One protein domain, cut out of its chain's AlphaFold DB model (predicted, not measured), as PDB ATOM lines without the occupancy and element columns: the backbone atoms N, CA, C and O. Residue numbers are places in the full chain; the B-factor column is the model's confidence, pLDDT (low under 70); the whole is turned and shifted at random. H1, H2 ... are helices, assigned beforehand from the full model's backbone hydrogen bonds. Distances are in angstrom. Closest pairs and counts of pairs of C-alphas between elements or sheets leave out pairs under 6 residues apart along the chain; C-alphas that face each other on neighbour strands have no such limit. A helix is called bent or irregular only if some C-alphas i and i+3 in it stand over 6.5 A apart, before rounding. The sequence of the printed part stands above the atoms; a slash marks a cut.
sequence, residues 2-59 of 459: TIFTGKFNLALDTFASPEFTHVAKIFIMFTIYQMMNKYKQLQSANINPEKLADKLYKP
ATOM      1  N   THR A   2     248.674  98.989 345.080       79.19
ATOM      2  CA  THR A   2     247.741  99.128 346.222       79.19
ATOM      3  C   THR A   2     246.499  99.985 345.937       79.19
ATOM      4  O   THR A   2     245.385  99.558 346.210       79.19
ATOM      5  N   ILE A   3     246.666 101.155 345.299       85.12
ATOM      6  CA  ILE A   3     245.535 102.022 344.899       85.12
ATOM      7  C   ILE A   3     244.602 101.323 343.898       85.12
ATOM      8  O   ILE A   3     243.391 101.472 343.978       85.12
ATOM      9  N   PHE A   4     245.151 100.555 342.951       80.06
ATOM     10  CA  PHE A   4     244.358  99.815 341.967       80.06
ATOM     11  C   PHE A   4     243.598  98.666 342.641       80.06
ATOM     12  O   PHE A   4     242.403  98.519 342.414       80.06
ATOM     13  N   THR A   5     244.265  97.911 343.515       83.25
ATOM     14  CA  THR A   5     243.660  96.827 344.298       83.25
ATOM     15  C   THR A   5     242.475  97.326 345.126       83.25
ATOM     16  O   THR A   5     241.390  96.766 345.006       83.25
ATOM     17  N   GLY A   6     242.641  98.427 345.869       84.75
ATOM     18  CA  GLY A   6     241.553  99.020 346.655       84.75
ATOM     19  C   GLY A   6     240.434  99.612 345.793       84.75
ATOM     20  O   GLY A   6     239.261  99.400 346.071       84.75
ATOM     21  N   LYS A   7     240.773 100.302 344.694       89.31
ATOM     22  CA  LYS A   7     239.774 100.929 343.810       89.31
ATOM     23  C   LYS A   7     238.853  99.918 343.123       89.31
ATOM     24  O   LYS A   7     237.699 100.241 342.860       89.31
ATOM     25  N   PHE A   8     239.369  98.742 342.777       84.75
ATOM     26  CA  PHE A   8     238.619  97.707 342.061       84.75
ATOM     27  C   PHE A   8     238.166  96.554 342.963       84.75
ATOM     28  O   PHE A   8     237.684  95.553 342.441       84.75
ATOM     29  N   ASN A   9     238.325  96.700 344.283       85.75
ATOM     30  CA  ASN A   9     238.006  95.682 345.282       85.75
ATOM     31  C   ASN A   9     238.549  94.286 344.915       85.75
ATOM     32  O   ASN A   9     237.821  93.297 344.868       85.75
ATOM     33  N   LEU A  10     239.831  94.223 344.549       84.44
ATOM     34  CA  LEU A  10     240.481  92.976 344.144       84.44
ATOM     35  C   LEU A  10     241.117  92.300 345.361       84.44
ATOM     36  O   LEU A  10     241.731  92.977 346.183       84.44
ATOM     37  N   ALA A  11     241.042  90.968 345.429       86.69
ATOM     38  CA  ALA A  11     241.682  90.199 346.494       86.69
ATOM     39  C   ALA A  11     243.189  90.502 346.566       86.69
ATOM     40  O   ALA A  11     243.865  90.535 345.528       86.69
ATOM     41  N   LEU A  12     243.717  90.695 347.782       85.12
ATOM     42  CA  LEU A  12     245.120  91.067 348.017       85.12
ATOM     43  C   LEU A  12     246.091  90.052 347.394       85.12
ATOM     44  O   LEU A  12     247.066  90.441 346.742       85.12
ATOM     45  N   ASP A  13     245.749  88.767 347.490       85.44
ATOM     46  CA  ASP A  13     246.523  87.659 346.927       85.44
ATOM     47  C   ASP A  13     246.699  87.762 345.413       85.44
ATOM     48  O   ASP A  13     247.736  87.369 344.881       85.44
ATOM     49  N   THR A  14     245.743  88.373 344.705       81.88
ATOM     50  CA  THR A  14     245.827  88.561 343.249       81.88
ATOM     51  C   THR A  14     247.122  89.275 342.860       81.88
ATOM     52  O   THR A  14     247.817  88.833 341.948       81.88
ATOM     53  N   PHE A  15     247.484  90.355 343.561       81.50
ATOM     54  CA  PHE A  15     248.677  91.154 343.245       81.50
ATOM     55  C   PHE A  15     249.947  90.655 343.935       81.50
ATOM     56  O   PHE A  15     251.042  90.967 343.466       81.50
ATOM     57  N   ALA A  16     249.809  89.890 345.018       85.12
ATOM     58  CA  ALA A  16     250.926  89.203 345.658       85.12
ATOM     59  C   ALA A  16     251.318  87.901 344.929       85.12
ATOM     60  O   ALA A  16     252.389  87.351 345.187       85.12
ATOM     61  N   SER A  17     250.479  87.424 344.003       87.75
ATOM     62  CA  SER A  17     250.674  86.144 343.327       87.75
ATOM     63  C   SER A  17     251.949  86.087 342.460       87.75
ATOM     64  O   SER A  17     252.340  87.075 341.808       87.75
ATOM     65  N   PRO A  18     252.602  84.909 342.387       91.25
ATOM     66  CA  PRO A  18     253.669  84.648 341.424       91.25
ATOM     67  C   PRO A  18     253.235  84.897 339.971       91.25
ATOM     68  O   PRO A  18     254.022  85.413 339.172       91.25
ATOM     69  N   GLU A  19     251.985  84.580 339.632       90.75
ATOM     70  CA  GLU A  19     251.396  84.731 338.302       90.75
ATOM     71  C   GLU A  19     251.309  86.204 337.900       90.75
ATOM     72  O   GLU A  19     251.779  86.587 336.825       90.75
ATOM     73  N   PHE A  20     250.774  87.059 338.777       88.56
ATOM     74  CA  PHE A  20     250.724  88.495 338.518       88.56
ATOM     75  C   PHE A  20     252.132  89.088 338.417       88.56
ATOM     76  O   PHE A  20     252.424  89.863 337.502       88.56
ATOM     77  N   THR A  21     253.044  88.668 339.300       88.88
ATOM     78  CA  THR A  21     254.456  89.076 339.247       88.88
ATOM     79  C   THR A  21     255.098  88.706 337.907       88.88
ATOM     80  O   THR A  21     255.863  89.489 337.336       88.88
ATOM     81  N   HIS A  22     254.785  87.525 337.372       92.19
ATOM     82  CA  HIS A  22     255.253  87.092 336.062       92.19
ATOM     83  C   HIS A  22     254.699  87.975 334.933       92.19
ATOM     84  O   HIS A  22     255.469  88.452 334.098       92.19
ATOM     85  N   VAL A  23     253.397  88.278 334.946       90.25
ATOM     86  CA  VAL A  23     252.765  89.188 333.974       90.25
ATOM     87  C   VAL A  23     253.386  90.588 334.026       90.25
ATOM     88  O   VAL A  23     253.723  91.157 332.984       90.25
ATOM     89  N   ALA A  24     253.624  91.131 335.222       89.25
ATOM     90  CA  ALA A  24     254.280  92.425 335.394       89.25
ATOM     91  C   ALA A  24     255.692  92.440 334.778       89.25
ATOM     92  O   ALA A  24     256.050  93.378 334.060       89.25
ATOM     93  N   LYS A  25     256.476  91.371 334.983       90.81
ATOM     94  CA  LYS A  25     257.795  91.205 334.348       90.81
ATOM     95  C   LYS A  25     257.691  91.159 332.823       90.81
ATOM     96  O   LYS A  25     258.482  91.827 332.160       90.81
ATOM     97  N   ILE A  26     256.709  90.443 332.265       91.19
ATOM     98  CA  ILE A  26     256.467  90.403 330.812       91.19
ATOM     99  C   ILE A  26     256.206  91.810 330.269       91.19
ATOM    100  O   ILE A  26     256.802  92.188 329.260       91.19
ATOM    101  N   PHE A  27     255.369  92.612 330.935       88.44
ATOM    102  CA  PHE A  27     255.107  93.982 330.493       88.44
ATOM    103  C   PHE A  27     256.374  94.840 330.500       88.44
ATOM    104  O   PHE A  27     256.650  95.508 329.501       88.44
ATOM    105  N   ILE A  28     257.175  94.779 331.566       88.31
ATOM    106  CA  ILE A  28     258.446  95.515 331.660       88.31
ATOM    107  C   ILE A  28     259.405  95.079 330.543       88.31
ATOM    108  O   ILE A  28     259.938  95.925 329.823       88.31
ATOM    109  N   MET A  29     259.584  93.769 330.352       87.12
ATOM    110  CA  MET A  29     260.442  93.212 329.301       87.12
ATOM    111  C   MET A  29     259.992  93.644 327.905       87.12
ATOM    112  O   MET A  29     260.824  94.037 327.088       87.12
ATOM    113  N   PHE A  30     258.684  93.620 327.635       87.12
ATOM    114  CA  PHE A  30     258.123  94.090 326.373       87.12
ATOM    115  C   PHE A  30     258.430  95.571 326.135       87.12
ATOM    116  O   PHE A  30     258.875  95.932 325.046       87.12
ATOM    117  N   THR A  31     258.263  96.425 327.151       84.56
ATOM    118  CA  THR A  31     258.613  97.849 327.037       84.56
ATOM    119  C   THR A  31     260.097  98.042 326.751       84.56
ATOM    120  O   THR A  31     260.440  98.745 325.800       84.56
ATOM    121  N   ILE A  32     260.983  97.378 327.503       82.62
ATOM    122  CA  ILE A  32     262.435  97.451 327.282       82.62
ATOM    123  C   ILE A  32     262.776  97.030 325.848       82.62
ATOM    124  O   ILE A  32     263.460  97.765 325.136       82.62
ATOM    125  N   TYR A  33     262.242  95.896 325.387       84.19
ATOM    126  CA  TYR A  33     262.456  95.397 324.029       84.19
ATOM    127  C   TYR A  33     262.020  96.412 322.961       84.19
ATOM    128  O   TYR A  33     262.764  96.681 322.013       84.19
ATOM    129  N   GLN A  34     260.838  97.015 323.115       82.75
ATOM    130  CA  GLN A  34     260.327  98.005 322.166       82.75
ATOM    131  C   GLN A  34     261.178  99.282 322.157       82.75
ATOM    132  O   GLN A  34     261.455  99.821 321.081       82.75
ATOM    133  N   MET A  35     261.643  99.741 323.322       77.69
ATOM    134  CA  MET A  35     262.548 100.890 323.425       77.69
ATOM    135  C   MET A  35     263.912 100.614 322.785       77.69
ATOM    136  O   MET A  35     264.439 101.467 322.072       77.69
ATOM    137  N   MET A  36     264.473  99.419 322.992       77.75
ATOM    138  CA  MET A  36     265.776  99.040 322.440       77.75
ATOM    139  C   MET A  36     265.746  98.842 320.924       77.75
ATOM    140  O   MET A  36     266.725  99.165 320.255       77.75
ATOM    141  N   ASN A  37     264.651  98.317 320.366       77.00
ATOM    142  CA  ASN A  37     264.636  97.862 318.972       77.00
ATOM    143  C   ASN A  37     263.835  98.754 318.028       77.00
ATOM    144  O   ASN A  37     264.257  98.974 316.895       77.00
ATOM    145  N   LYS A  38     262.694  99.283 318.474       71.44
ATOM    146  CA  LYS A  38     261.739  99.986 317.602       71.44
ATOM    147  C   LYS A  38     261.803 101.503 317.746       71.44
ATOM    148  O   LYS A  38     261.461 102.230 316.817       71.44
ATOM    149  N   TYR A  39     262.262 101.978 318.897       70.44
ATOM    150  CA  TYR A  39     262.229 103.386 319.262       70.44
ATOM    151  C   TYR A  39     263.596 103.914 319.721       70.44
ATOM    152  O   TYR A  39     263.660 104.770 320.595       70.44
ATOM    153  N   LYS A  40     264.700 103.462 319.106       65.69
ATOM    154  CA  LYS A  40     266.069 103.919 319.440       65.69
ATOM    155  C   LYS A  40     266.211 105.450 319.447       65.69
ATOM    156  O   LYS A  40     266.828 106.011 320.340       65.69
ATOM    157  N   GLN A  41     265.558 106.127 318.503       59.34
ATOM    158  CA  GLN A  41     265.502 107.594 318.393       59.34
ATOM    159  C   GLN A  41     264.694 108.308 319.493       59.34
ATOM    160  O   GLN A  41     264.744 109.528 319.594       59.34
ATOM    161  N   LEU A  42     263.944 107.566 320.313       57.62
ATOM    162  CA  LEU A  42     263.234 108.087 321.481       57.62
ATOM    163  C   LEU A  42     264.111 108.067 322.748       57.62
ATOM    164  O   LEU A  42     263.723 108.658 323.745       57.62
ATOM    165  N   GLN A  43     265.299 107.445 322.721       59.03
ATOM    166  CA  GLN A  43     266.234 107.461 323.860       59.03
ATOM    167  C   GLN A  43     266.867 108.844 324.090       59.03
ATOM    168  O   GLN A  43     267.309 109.141 325.195       59.03
ATOM    169  N   SER A  44     266.907 109.689 323.055       55.75
ATOM    170  CA  SER A  44     267.500 111.033 323.073       55.75
ATOM    171  C   SER A  44     266.471 112.165 323.159       55.75
ATOM    172  O   SER A  44     266.849 113.329 323.280       55.75
ATOM    173  N   ALA A  45     265.175 111.850 323.103       58.78
ATOM    174  CA  ALA A  45     264.095 112.823 323.202       58.78
ATOM    175  C   ALA A  45     263.443 112.746 324.589       58.78
ATOM    176  O   ALA A  45     263.165 111.662 325.093       58.78
ATOM    177  N   ASN A  46     263.171 113.908 325.190       63.97
ATOM    178  CA  ASN A  46     262.528 114.039 326.498       63.97
ATOM    179  C   ASN A  46     261.027 113.690 326.391       63.97
ATOM    180  O   ASN A  46     260.155 114.558 326.384       63.97
ATOM    181  N   ILE A  47     260.729 112.412 326.159       67.81
ATOM    182  CA  ILE A  47     259.379 111.926 325.878       67.81
ATOM    183  C   ILE A  47     258.672 111.638 327.184       67.81
ATOM    184  O   ILE A  47     259.193 110.937 328.045       67.81
ATOM    185  N   ASN A  48     257.445 112.145 327.291       75.00
ATOM    186  CA  ASN A  48     256.562 111.826 328.400       75.00
ATOM    187  C   ASN A  48     256.298 110.296 328.434       75.00
ATOM    188  O   ASN A  48     255.717 109.775 327.472       75.00
ATOM    189  N   PRO A  49     256.688 109.588 329.515       73.88
ATOM    190  CA  PRO A  49     256.494 108.144 329.655       73.88
ATOM    191  C   PRO A  49     255.039 107.687 329.506       73.88
ATOM    192  O   PRO A  49     254.798 106.607 328.976       73.88
ATOM    193  N   GLU A  50     254.073 108.512 329.908       74.81
ATOM    194  CA  GLU A  50     252.639 108.216 329.819       74.81
ATOM    195  C   GLU A  50     252.179 108.121 328.357       74.81
ATOM    196  O   GLU A  50     251.611 107.118 327.937       74.81
ATOM    197  N   LYS A  51     252.572 109.093 327.522       76.50
ATOM    198  CA  LYS A  51     252.274 109.071 326.077       76.50
ATOM    199  C   LYS A  51     252.936 107.894 325.359       76.50
ATOM    200  O   LYS A  51     252.411 107.395 324.361       76.50
ATOM    201  N   LEU A  52     254.118 107.476 325.818       76.94
ATOM    202  CA  LEU A  52     254.780 106.283 325.295       76.94
ATOM    203  C   LEU A  52     254.022 105.018 325.715       76.94
ATOM    204  O   LEU A  52     253.808 104.147 324.872       76.94
ATOM    205  N   ALA A  53     253.584 104.938 326.972       77.88
ATOM    206  CA  ALA A  53     252.780 103.835 327.477       77.88
ATOM    207  C   ALA A  53     251.467 103.691 326.693       77.88
ATOM    208  O   ALA A  53     251.210 102.603 326.192       77.88
ATOM    209  N   ASP A  54     250.722 104.773 326.451       80.38
ATOM    210  CA  ASP A  54     249.476 104.746 325.663       80.38
ATOM    211  C   ASP A  54     249.683 104.237 324.227       80.38
ATOM    212  O   ASP A  54     248.824 103.585 323.627       80.38
ATOM    213  N   LYS A  55     250.853 104.525 323.644       79.00
ATOM    214  CA  LYS A  55     251.208 104.062 322.298       79.00
ATOM    215  C   LYS A  55     251.599 102.583 322.274       79.00
ATOM    216  O   LYS A  55     251.352 101.904 321.273       79.00
ATOM    217  N   LEU A  56     252.269 102.106 323.323       81.81
ATOM    218  CA  LEU A  56     252.742 100.726 323.445       81.81
ATOM    219  C   LEU A  56     251.633  99.774 323.898       81.81
ATOM    220  O   LEU A  56     251.547  98.654 323.393       81.81
ATOM    221  N   TYR A  57     250.790 100.228 324.818       84.31
ATOM    222  CA  TYR A  57     249.756  99.457 325.480       84.31
ATOM    223  C   TYR A  57     248.392  99.988 325.073       84.31
ATOM    224  O   TYR A  57     247.852 100.919 325.662       84.31
ATOM    225  N   LYS A  58     247.816  99.371 324.043       81.62
ATOM    226  CA  LYS A  58     246.432  99.654 323.678       81.62
ATOM    227  C   LYS A  58     245.495  98.930 324.645       81.62
ATOM    228  O   LYS A  58     245.727  97.748 324.905       81.62
ATOM    229  N   PRO A  59     244.435  99.593 325.138       80.44
ATOM    230  CA  PRO A  59     243.409  98.927 325.922       80.44
ATOM    231  C   PRO A  59     242.830  97.743 325.144       80.44
ATOM    232  O   PRO A  59     242.428  97.891 323.990       80.44
TER     233      PRO A  59
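What this domain is: This is residues 2 to 59 of the 459 residues of an uncharacterized protein of Trichomonas vaginalis (UniProt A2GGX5). The model is an open bracket with the long helix H3 as its spine: the short helices H1 and H2 make an arm at the end where H3 begins, and beyond the other end of H3 a long link folds back and leads into H4, which lies crosswise beside the second half of H3. Both arms lie on the same side of H3, and the space between H1 and H4 is empty. The printed part has 58 residues with four named helices, H1, H2, H3 and H4 in that order along the chain, and no named strand; the class is all helix. The whole is loose, with a radius of gyration of the C-alphas of 14.5 A, and elongated, its C-alphas spanning 41 by 21 by 18 A along their three main axes.

How they stand to each other: The printed part begins with H1, residues 2 to 7, and after a tight link of 4 residues comes H2, residues 12 to 16. H1 and H2 are close but not clearly touching: the closest C-alphas are those of Thr 5 and Leu 12, 7.0 A apart, and the centres are 10.8 A apart. A tight link of 1 residue, Ser 17, joins H2 to H3, residues 18 to 37. H2 and H3 are close but not clearly touching, with the C-alphas of Thr 14 and Phe 20 the closest at 6.8 A. A long link of 11 residues then joins H3 to H4, residues 49 to 56. H3 and H4 are close but not clearly touching, with 1 pair of C-alphas within 8 A, those of Thr 31 and Leu 56, which are 7.5 A apart. The lines of H3 and H4 are about perpendicular, at 88 degrees, and their centres are 14.2 A apart. H1 is apart from H3 and from H4, and H2 is apart from H4. In the backbones of H1, H2, H3 and H4, every O i to N i+4 pair is within hydrogen-bond range.

Where its parts are: H1 runs from Thr 2, whose C-alpha is at (247.741, 99.128, 346.222), to Lys 7, 8.5 A from first to last C-alpha. H2 runs from Leu 12 to Ala 16 and measures 6.5 A in the same way. H3, from Pro 18 to Asn 37, is the longest helix with 20 residues; it goes from C-alpha 18 at (253.669, 84.648, 341.424) to C-alpha 37 at (264.636, 97.862, 318.972), 28.3 A. H4 runs from Pro 49 to Leu 56, with C-alpha 56 at (252.742, 100.726, 323.445), and is 10.4 A long. The four helices are not bent.

The domain as a whole: The C-alphas farthest apart in the domain are those of Ala 11 and Gln 41, at 40.7 A, while the first and last printed C-alphas, those of Thr 2 and Pro 59, are 20.8 A apart. The printed part has no cut. The link from H3 to H4 is long, and the other two links are tight. Three stretches stand free: residues 16 to 23, of which 18 to 23 belong to H3; residues 36 to 41; and residues 44 to 51, of which 49 to 51 belong to H4. Without them a body of 36 residues remains, spanning 36 by 17 by 16 A with a radius of gyration of 13.4 A. The mean pLDDT of the printed part is 80.2, and confidence is low, under 70, at residues 40 to 47 in the link from H3 to H4. The mean pLDDT is 87 for H3 and 78 for H4.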